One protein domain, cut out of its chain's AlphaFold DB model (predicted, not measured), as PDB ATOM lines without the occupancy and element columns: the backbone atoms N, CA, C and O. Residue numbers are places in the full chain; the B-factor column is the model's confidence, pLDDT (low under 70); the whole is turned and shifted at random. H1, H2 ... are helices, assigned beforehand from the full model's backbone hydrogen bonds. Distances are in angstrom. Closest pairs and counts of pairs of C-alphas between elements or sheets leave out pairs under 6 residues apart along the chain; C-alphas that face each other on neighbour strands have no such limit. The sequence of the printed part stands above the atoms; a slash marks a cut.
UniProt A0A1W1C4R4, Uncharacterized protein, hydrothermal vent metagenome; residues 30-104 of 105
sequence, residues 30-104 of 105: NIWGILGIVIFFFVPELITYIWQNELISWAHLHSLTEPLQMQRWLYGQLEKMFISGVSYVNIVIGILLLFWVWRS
ATOM      1  N   ASN A  30     278.243 134.034 238.778       84.06
ATOM      2  CA  ASN A  30     279.175 132.918 238.762       84.06
ATOM      3  C   ASN A  30     278.566 131.731 239.523       84.06
ATOM      4  O   ASN A  30     277.584 131.867 240.255       84.06
ATOM      5  N   ILE A  31     279.142 130.545 239.319       85.56
ATOM      6  CA  ILE A  31     278.655 129.299 239.929       85.56
ATOM      7  C   ILE A  31     278.622 129.429 241.460       85.56
ATOM      8  O   ILE A  31     277.662 128.998 242.090       85.56
ATOM      9  N   TRP A  32     279.614 130.105 242.045       86.50
ATOM     10  CA  TRP A  32     279.695 130.370 243.481       86.50
ATOM     11  C   TRP A  32     278.557 131.246 244.015       86.50
ATOM     12  O   TRP A  32     278.039 130.965 245.091       86.50
ATOM     13  N   GLY A  33     278.122 132.264 243.271       84.25
ATOM     14  CA  GLY A  33     277.010 133.134 243.652       84.25
ATOM     15  C   GLY A  33     275.679 132.388 243.663       84.25
ATOM     16  O   GLY A  33     274.896 132.532 244.600       84.25
ATOM     17  N   ILE A  34     275.450 131.528 242.668       89.69
ATOM     18  CA  ILE A  34     274.253 130.677 242.607       89.69
ATOM     19  C   ILE A  34     274.288 129.627 243.722       89.69
ATOM     20  O   ILE A  34     273.314 129.491 244.460       89.69
ATOM     21  N   LEU A  35     275.413 128.919 243.881       91.50
ATOM     22  CA  LEU A  35     275.585 127.919 244.936       91.50
ATOM     23  C   LEU A  35     275.431 128.529 246.326       91.50
ATOM     24  O   LEU A  35     274.778 127.923 247.166       91.50
ATOM     25  N   GLY A  36     275.961 129.730 246.559       90.56
ATOM     26  CA  GLY A  36     275.774 130.448 247.814       90.56
ATOM     27  C   GLY A  36     274.292 130.642 248.127       90.56
ATOM     28  O   GLY A  36     273.838 130.266 249.202       90.56
ATOM     29  N   ILE A  37     273.503 131.133 247.169       91.69
ATOM     30  CA  ILE A  37     272.062 131.321 247.386       91.69
ATOM     31  C   ILE A  37     271.368 129.983 247.682       91.69
ATOM     32  O   ILE A  37     270.577 129.897 248.619       91.69
ATOM     33  N   VAL A  38     271.687 128.925 246.930       93.56
ATOM     34  CA  VAL A  38     271.097 127.592 247.144       93.56
ATOM     35  C   VAL A  38     271.450 127.040 248.530       93.56
ATOM     36  O   VAL A  38     270.564 126.616 249.272       93.56
ATOM     37  N   ILE A  39     272.725 127.091 248.910       94.44
ATOM     38  CA  ILE A  39     273.225 126.551 250.177       94.44
ATOM     39  C   ILE A  39     272.673 127.324 251.374       94.44
ATOM     40  O   ILE A  39     272.344 126.706 252.375       94.44
ATOM     41  N   PHE A  40     272.539 128.646 251.301       92.81
ATOM     42  CA  PHE A  40     272.078 129.426 252.452       92.81
ATOM     43  C   PHE A  40     270.553 129.466 252.602       92.81
ATOM     44  O   PHE A  40     270.069 129.480 253.729       92.81
ATOM     45  N   PHE A  41     269.794 129.477 251.501       93.94
ATOM     46  CA  PHE A  41     268.340 129.688 251.556       93.94
ATOM     47  C   PHE A  41     267.498 128.439 251.308       93.94
ATOM     48  O   PHE A  41     266.328 128.441 251.669       93.94
ATOM     49  N   PHE A  42     268.047 127.393 250.683       94.06
ATOM     50  CA  PHE A  42     267.270 126.203 250.315       94.06
ATOM     51  C   PHE A  42     267.744 124.942 251.032       94.06
ATOM     52  O   PHE A  42     266.919 124.111 251.397       94.06
ATOM     53  N   VAL A  43     269.050 124.782 251.267       95.12
ATOM     54  CA  VAL A  43     269.573 123.581 251.941       95.12
ATOM     55  C   VAL A  43     269.085 123.460 253.395       95.12
ATOM     56  O   VAL A  43     268.569 122.394 253.726       95.12
ATOM     57  N   PRO A  44     269.152 124.499 254.257       91.75
ATOM     58  CA  PRO A  44     268.614 124.422 255.617       91.75
ATOM     59  C   PRO A  44     267.122 124.091 255.639       91.75
ATOM     60  O   PRO A  44     266.665 123.318 256.477       91.75
ATOM     61  N   GLU A  45     266.377 124.631 254.677       93.31
ATOM     62  CA  GLU A  45     264.945 124.391 254.520       93.31
ATOM     63  C   GLU A  45     264.653 122.942 254.123       93.31
ATOM     64  O   GLU A  45     263.760 122.313 254.684       93.31
ATOM     65  N   LEU A  46     265.447 122.376 253.210       94.06
ATOM     66  CA  LEU A  46     265.344 120.973 252.816       94.06
ATOM     67  C   LEU A  46     265.681 120.033 253.979       94.06
ATOM     68  O   LEU A  46     264.978 119.050 254.196       94.06
ATOM     69  N   ILE A  47     266.730 120.344 254.743       93.56
ATOM     70  CA  ILE A  47     267.105 119.575 255.936       93.56
ATOM     71  C   ILE A  47     265.969 119.622 256.962       93.56
ATOM     72  O   ILE A  47     265.567 118.589 257.491       93.56
ATOM     73  N   THR A  48     265.410 120.809 257.197       92.69
ATOM     74  CA  THR A  48     264.301 120.992 258.140       92.69
ATOM     75  C   THR A  48     263.062 120.238 257.676       92.69
ATOM     76  O   THR A  48     262.402 119.620 258.495       92.69
ATOM     77  N   TYR A  49     262.770 120.221 256.375       92.62
ATOM     78  CA  TYR A  49     261.639 119.484 255.815       92.62
ATOM     79  C   TYR A  49     261.763 117.961 255.986       92.62
ATOM     80  O   TYR A  49     260.771 117.296 256.270       92.62
ATOM     81  N   ILE A  50     262.963 117.402 255.805       95.62
ATOM     82  CA  ILE A  50     263.176 115.946 255.854       95.62
ATOM     83  C   ILE A  50     263.285 115.436 257.299       95.62
ATOM     84  O   ILE A  50     262.718 114.393 257.606       95.62
ATOM     85  N   TRP A  51     263.992 116.158 258.176       95.69
ATOM     86  CA  TRP A  51     264.325 115.717 259.541       95.69
ATOM     87  C   TRP A  51     263.653 116.560 260.632       95.69
ATOM     88  O   TRP A  51     264.203 116.738 261.719       95.69
ATOM     89  N   GLN A  52     262.489 117.146 260.343       94.69
ATOM     90  CA  GLN A  52     261.850 118.108 261.243       94.69
ATOM     91  C   GLN A  52     261.654 117.539 262.654       94.69
ATOM     92  O   GLN A  52     262.015 118.173 263.643       94.69
ATOM     93  N   ASN A  53     261.102 116.327 262.749       95.62
ATOM     94  CA  ASN A  53     260.746 115.703 264.023       95.62
ATOM     95  C   ASN A  53     261.990 115.365 264.851       95.62
ATOM     96  O   ASN A  53     262.013 115.567 266.069       95.62
ATOM     97  N   GLU A  54     263.035 114.876 264.190       96.62
ATOM     98  CA  GLU A  54     264.324 114.551 264.786       96.62
ATOM     99  C   GLU A  54     265.010 115.814 265.302       96.62
ATOM    100  O   GLU A  54     265.504 115.822 266.427       96.62
ATOM    101  N   LEU A  55     264.988 116.899 264.522       95.69
ATOM    102  CA  LEU A  55     265.563 118.188 264.904       95.69
ATOM    103  C   LEU A  55     264.831 118.819 266.089       95.69
ATOM    104  O   LEU A  55     265.489 119.310 267.007       95.69
ATOM    105  N   ILE A  56     263.494 118.773 266.109       97.06
ATOM    106  CA  ILE A  56     262.687 119.241 267.248       97.06
ATOM    107  C   ILE A  56     263.044 118.438 268.497       97.06
ATOM    108  O   ILE A  56     263.376 119.020 269.525       97.06
ATOM    109  N   SER A  57     263.028 117.107 268.403       97.38
ATOM    110  CA  SER A  57     263.300 116.227 269.545       97.38
ATOM    111  C   SER A  57     264.724 116.409 270.074       97.38
ATOM    112  O   SER A  57     264.948 116.486 271.282       97.38
ATOM    113  N   TRP A  58     265.694 116.522 269.165       96.88
ATOM    114  CA  TRP A  58     267.091 116.763 269.496       96.88
ATOM    115  C   TRP A  58     267.284 118.126 270.165       96.88
ATOM    116  O   TRP A  58     267.913 118.199 271.220       96.88
ATOM    117  N   ALA A  59     266.702 119.193 269.609       96.88
ATOM    118  CA  ALA A  59     266.776 120.531 270.187       96.88
ATOM    119  C   ALA A  59     266.081 120.598 271.555       96.88
ATOM    120  O   ALA A  59     266.642 121.161 272.493       96.88
ATOM    121  N   HIS A  60     264.917 119.961 271.702       97.62
ATOM    122  CA  HIS A  60     264.198 119.887 272.971       97.62
ATOM    123  C   HIS A  60     265.054 119.244 274.063       97.62
ATOM    124  O   HIS A  60     265.227 119.820 275.138       97.62
ATOM    125  N   LEU A  61     265.666 118.093 273.772       97.69
ATOM    126  CA  LEU A  61     266.536 117.398 274.717       97.69
ATOM    127  C   LEU A  61     267.703 118.291 275.167       97.69
ATOM    128  O   LEU A  61     267.899 118.480 276.367       97.69
ATOM    129  N   HIS A  62     268.410 118.924 274.228       96.88
ATOM    130  CA  HIS A  62     269.545 119.796 274.551       96.88
ATOM    131  C   HIS A  62     269.118 121.093 275.259       96.88
ATOM    132  O   HIS A  62     269.861 121.629 276.083       96.88
ATOM    133  N   SER A  63     267.891 121.571 275.036       96.62
ATOM    134  CA  SER A  63     267.340 122.708 275.783       96.62
ATOM    135  C   SER A  63     267.186 122.425 277.284       96.62
ATOM    136  O   SER A  63     267.205 123.356 278.090       96.62
ATOM    137  N   LEU A  64     267.088 121.151 277.678       95.94
ATOM    138  CA  LEU A  64     266.932 120.722 279.067       95.94
ATOM    139  C   LEU A  64     268.250 120.252 279.690       95.94
ATOM    140  O   LEU A  64     268.482 120.491 280.876       95.94
ATOM    141  N   THR A  65     269.110 119.590 278.913       95.88
ATOM    142  CA  THR A  65     270.278 118.870 279.445       95.88
ATOM    143  C   THR A  65     271.578 119.664 279.431       95.88
ATOM    144  O   THR A  65     272.503 119.311 280.160       95.88
ATOM    145  N   GLU A  66     271.687 120.718 278.618       95.44
ATOM    146  CA  GLU A  66     272.948 121.456 278.480       95.44
ATOM    147  C   GLU A  66     273.315 122.197 279.771       95.44
ATOM    148  O   GLU A  66     272.434 122.766 280.424       95.44
ATOM    149  N   PRO A  67     274.598 122.235 280.171       93.00
ATOM    150  CA  PRO A  67     275.000 122.764 281.468       93.00
ATOM    151  C   PRO A  67     274.849 124.288 281.536       93.00
ATOM    152  O   PRO A  67     274.429 124.831 282.564       93.00
ATOM    153  N   LEU A  68     275.134 124.989 280.435       96.75
ATOM    154  CA  LEU A  68     275.072 126.445 280.372       96.75
ATOM    155  C   LEU A  68     273.658 126.924 280.038       96.75
ATOM    156  O   LEU A  68     273.040 126.494 279.065       96.75
ATOM    157  N   GLN A  69     273.171 127.911 280.793       94.88
ATOM    158  CA  GLN A  69     271.849 128.501 280.557       94.88
ATOM    159  C   GLN A  69     271.721 129.118 279.158       94.88
ATOM    160  O   GLN A  69     270.669 129.001 278.535       94.88
ATOM    161  N   MET A  70     272.793 129.733 278.648       96.75
ATOM    162  CA  MET A  70     272.803 130.302 277.301       96.75
ATOM    163  C   MET A  70     272.616 129.226 276.223       96.75
ATOM    164  O   MET A  70     271.868 129.436 275.275       96.75
ATOM    165  N   GLN A  71     273.249 128.060 276.383       96.44
ATOM    166  CA  GLN A  71     273.085 126.940 275.453       96.44
ATOM    167  C   GLN A  71     271.656 126.404 275.501       96.44
ATOM    168  O   GLN A  71     271.016 126.303 274.460       96.44
ATOM    169  N   ARG A  72     271.113 126.176 276.704       96.81
ATOM    170  CA  ARG A  72     269.709 125.772 276.881       96.81
ATOM    171  C   ARG A  72     268.740 126.734 276.193       96.81
ATOM    172  O   ARG A  72     267.834 126.307 275.485       96.81
ATOM    173  N   TRP A  73     268.968 128.040 276.352       96.50
ATOM    174  CA  TRP A  73     268.178 129.067 275.679       96.50
ATOM    175  C   TRP A  73     268.296 128.985 274.152       96.50
ATOM    176  O   TRP A  73     267.267 129.019 273.480       96.50
ATOM    177  N   LEU A  74     269.511 128.830 273.607       97.38
ATOM    178  CA  LEU A  74     269.739 128.679 272.164       97.38
ATOM    179  C   LEU A  74     268.994 127.467 271.599       97.38
ATOM    180  O   LEU A  74     268.279 127.602 270.609       97.38
ATOM    181  N   TYR A  75     269.097 126.307 272.247       97.50
ATOM    182  CA  TYR A  75     268.379 125.108 271.820       97.50
ATOM    183  C   TYR A  75     266.862 125.258 271.925       97.50
ATOM    184  O   TYR A  75     266.151 124.836 271.020       97.50
ATOM    185  N   GLY A  76     266.359 125.952 272.950       96.69
ATOM    186  CA  GLY A  76     264.939 126.292 273.037       96.69
ATOM    187  C   GLY A  76     264.462 127.233 271.919       96.69
ATOM    188  O   GLY A  76     263.296 127.181 271.529       96.69
ATOM    189  N   GLN A  77     265.332 128.094 271.371       96.19
ATOM    190  CA  GLN A  77     265.006 128.862 270.161       96.19
ATOM    191  C   GLN A  77     265.015 127.972 268.917       96.19
ATOM    192  O   GLN A  77     264.098 128.071 268.105       96.19
ATOM    193  N   LEU A  78     266.004 127.081 268.788       94.56
ATOM    194  CA  LEU A  78     266.084 126.132 267.675       94.56
ATOM    195  C   LEU A  78     264.853 125.222 267.614       94.56
ATOM    196  O   LEU A  78     264.255 125.091 266.552       94.56
ATOM    197  N   GLU A  79     264.417 124.675 268.749       96.31
ATOM    198  CA  GLU A  79     263.196 123.869 268.841       96.31
ATOM    199  C   GLU A  79     261.986 124.634 268.287       96.31
ATOM    200  O   GLU A  79     261.282 124.143 267.406       96.31
ATOM    201  N   LYS A  80     261.782 125.880 268.734       94.44
ATOM    202  CA  LYS A  80     260.682 126.733 268.256       94.44
ATOM    203  C   LYS A  80     260.770 127.016 266.759       94.44
ATOM    204  O   LYS A  80     259.741 127.013 266.083       94.44
ATOM    205  N   MET A  81     261.975 127.253 266.241       91.75
ATOM    206  CA  MET A  81     262.196 127.446 264.807       91.75
ATOM    207  C   MET A  81     261.812 126.185 264.026       91.75
ATOM    208  O   MET A  81     261.043 126.276 263.072       91.75
ATOM    209  N   PHE A  82     262.250 125.004 264.464       93.38
ATOM    210  CA  PHE A  82     261.931 123.750 263.781       93.38
ATOM    211  C   PHE A  82     260.454 123.356 263.898       93.38
ATOM    212  O   PHE A  82     259.913 122.802 262.946       93.38
ATOM    213  N   ILE A  83     259.761 123.693 264.993       92.88
ATOM    214  CA  ILE A  83     258.302 123.493 265.122       92.88
ATOM    215  C   ILE A  83     257.543 124.274 264.048       92.88
ATOM    216  O   ILE A  83     256.585 123.759 263.473       92.88
ATOM    217  N   SER A  84     257.978 125.501 263.746       87.69
ATOM    218  CA  SER A  84     257.370 126.291 262.669       87.69
ATOM    219  C   SER A  84     257.602 125.692 261.274       87.69
ATOM    220  O   SER A  84     256.860 126.002 260.344       87.69
ATOM    221  N   GLY A  85     258.574 124.780 261.155       87.88
ATOM    222  CA  GLY A  85     258.891 124.048 259.939       87.88
ATOM    223  C   GLY A  85     259.646 124.898 258.927       87.88
ATOM    224  O   GLY A  85     260.494 125.718 259.276       87.88
ATOM    225  N   VAL A  86     259.351 124.664 257.652       89.88
ATOM    226  CA  VAL A  86     260.015 125.324 256.524       89.88
ATOM    227  C   VAL A  86     259.709 126.825 256.499       89.88
ATOM    228  O   VAL A  86     258.551 127.249 256.476       89.88
ATOM    229  N   SER A  87     260.751 127.649 256.409       91.31
ATOM    230  CA  SER A  87     260.641 129.098 256.263       91.31
ATOM    231  C   SER A  87     260.344 129.485 254.815       91.31
ATOM    232  O   SER A  87     261.230 129.674 253.976       91.31
ATOM    233  N   TYR A  88     259.064 129.714 254.524       89.81
ATOM    234  CA  TYR A  88     258.634 130.255 253.230       89.81
ATOM    235  C   TYR A  88     259.262 131.620 252.910       89.81
ATOM    236  O   TYR A  88     259.466 131.944 251.741       89.81
ATOM    237  N   VAL A  89     259.602 132.415 253.930       91.56
ATOM    238  CA  VAL A  89     260.286 133.705 253.748       91.56
ATOM    239  C   VAL A  89     261.680 133.494 253.161       91.56
ATOM    240  O   VAL A  89     262.028 134.164 252.187       91.56
ATOM    241  N   ASN A  90     262.448 132.535 253.689       92.31
ATOM    242  CA  ASN A  90     263.777 132.209 253.168       92.31
ATOM    243  C   ASN A  90     263.701 131.713 251.722       92.31
ATOM    244  O   ASN A  90     264.469 132.179 250.880       92.31
ATOM    245  N   ILE A  91     262.723 130.860 251.409       93.44
ATOM    246  CA  ILE A  91     262.497 130.371 250.044       93.44
ATOM    247  C   ILE A  91     262.195 131.532 249.088       93.44
ATOM    248  O   ILE A  91     262.806 131.636 248.024       93.44
ATOM    249  N   VAL A  92     261.284 132.438 249.460       95.38
ATOM    250  CA  VAL A  92     260.928 133.598 248.626       95.38
ATOM    251  C   VAL A  92     262.138 134.504 248.398       95.38
ATOM    252  O   VAL A  92     262.387 134.909 247.261       95.38
ATOM    253  N   ILE A  93     262.919 134.795 249.442       93.38
ATOM    254  CA  ILE A  93     264.146 135.594 249.320       93.38
ATOM    255  C   ILE A  93     265.150 134.890 248.400       93.38
ATOM    256  O   ILE A  93     265.680 135.524 247.486       93.38
ATOM    257  N   GLY A  94     265.361 133.584 248.575       92.81
ATOM    258  CA  GLY A  94     266.239 132.780 247.728       92.81
ATOM    259  C   GLY A  94     265.838 132.834 246.252       92.81
ATOM    260  O   GLY A  94     266.681 133.086 245.391       92.81
ATOM    261  N   ILE A  95     264.544 132.690 245.942       94.19
ATOM    262  CA  ILE A  95     264.018 132.797 244.571       94.19
ATOM    263  C   ILE A  95     264.254 134.199 243.998       94.19
ATOM    264  O   ILE A  95     264.692 134.331 242.854       94.19
ATOM    265  N   LEU A  96     263.994 135.255 244.777       93.06
ATOM    266  CA  LEU A  96     264.222 136.635 244.339       93.06
ATOM    267  C   LEU A  96     265.704 136.909 244.053       93.06
ATOM    268  O   LEU A  96     266.019 137.554 243.051       93.06
ATOM    269  N   LEU A  97     266.612 136.394 244.884       90.38
ATOM    270  CA  LEU A  97     268.054 136.517 244.673       90.38
ATOM    271  C   LEU A  97     268.509 135.752 243.427       90.38
ATOM    272  O   LEU A  97     269.251 136.307 242.618       90.38
ATOM    273  N   LEU A  98     268.020 134.526 243.213       90.88
ATOM    274  CA  LEU A  98     268.297 133.758 241.993       90.88
ATOM    275  C   LEU A  98     267.789 134.483 240.744       90.88
ATOM    276  O   LEU A  98     268.504 134.585 239.745       90.88
ATOM    277  N   PHE A  99     266.582 135.046 240.807       90.88
ATOM    278  CA  PHE A  99     266.034 135.853 239.723       90.88
ATOM    279  C   PHE A  99     266.891 137.097 239.453       90.88
ATOM    280  O   PHE A  99     267.141 137.441 238.294       90.88
ATOM    281  N   TRP A 100     267.388 137.755 240.505       87.38
ATOM    282  CA  TRP A 100     268.274 138.908 240.373       87.38
ATOM    283  C   TRP A 100     269.619 138.531 239.735       87.38
ATOM    284  O   TRP A 100     270.044 139.208 238.796       87.38
ATOM    285  N   VAL A 101     270.236 137.416 240.146       86.25
ATOM    286  CA  VAL A 101     271.441 136.859 239.500       86.25
ATOM    287  C   VAL A 101     271.186 136.563 238.026       86.25
ATOM    288  O   VAL A 101     272.007 136.885 237.171       86.25
ATOM    289  N   TRP A 102     270.041 135.967 237.698       83.94
ATOM    290  CA  TRP A 102     269.729 135.602 236.321       83.94
ATOM    291  C   TRP A 102     269.514 136.828 235.422       83.94
ATOM    292  O   TRP A 102     270.016 136.863 234.292       83.94
ATOM    293  N   ARG A 103     268.826 137.855 235.943       81.38
ATOM    294  CA  ARG A 103     268.551 139.123 235.249       81.38
ATOM    295  C   ARG A 103     269.760 140.061 235.185       81.38
ATOM    296  O   ARG A 103     269.786 140.953 234.338       81.38
ATOM    297  N   SER A 104     270.754 139.862 236.043       67.75
ATOM    298  CA  SER A 104     272.059 140.505 235.950       67.75
ATOM    299  C   SER A 104     272.742 140.081 234.637       67.75
ATOM    300  O   SER A 104     273.162 138.932 234.493       67.75
TER     301      SER A 104
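This is residues 30 to 104 of the 105 residues of an uncharacterized protein of hydrothermal vent metagenome (UniProt A0A1W1C4R4). The domain is a long hairpin of helices with a wide V in its length: H3 and H4 lie side by side as one arm, H1 and H5 lie side by side as the other, and short H2 sits where the two arms join. The backbone goes out through H1, H2 and H3, turns back at residues 66 to 68, and returns through H4 and H5 to end near where it began. The printed part has 75 residues with five named helices, H1 to H5 in chain order, and no named strand; its class is all helix. It is loose, with a radius of gyration of the C-alphas of 15.5 A, and its outline is a rod spanning 48 by 21 by 17 A.

Find C-alpha 69 at (271.849, 128.501, 280.557); from there H4, residues 69 to 84, runs 23.1 A to C-alpha 84 at (257.370, 126.291, 262.669). H5, also of 16 residues, takes residues 88 to 103 and covers 22.4 A, ending at C-alpha 103 at (268.551, 139.123, 235.249). Go back before H4 and you find H3, residues 52 to 65, 20.1 A long. Before it comes H2, residues 43 to 50, 10.7 A long. H1, residues 31 to 41, is 15.5 A long and begins at C-alpha 31 at (278.655, 129.299, 239.929).

Start at H4 and look across to H3: they touch and form a helical hairpin, opposite ways at a shallow tilt of 20 degrees, and their closest C-alphas, of Ser 63 and Arg 72, are 4.0 A apart. Toward the other arm, H2 is close to H4 but not clearly touching it; their closest C-alphas, of Thr 48 and Phe 82, are 6.7 A apart. H2 stands likewise to H5, with the closest C-alphas, of Glu 45 and Ile 91, 7.9 A apart. Farther on, H5 touches H1 at a shallow tilt of 14 degrees, opposite ways; their closest C-alphas, of Phe 41 and Gly 94, are 5.4 A apart. H4 and H5 are apart, as are H1 and H3, and H1 and H2 meet only through their link. Look along the backbones of H1, H2, H3, H4 and H5 and you find every O i to N i+4 pair within hydrogen-bond range.

Look for the two C-alphas farthest apart at Pro 67 and Arg 103, 49.5 A from each other. The first and last printed C-alphas, of Asn 30 and Ser 104, are 10.8 A apart. The printed part has no cut, and the four links between the helices are tight. The mean pLDDT of the printed part is 92.8, and residue 104 is the one printed residue under 70.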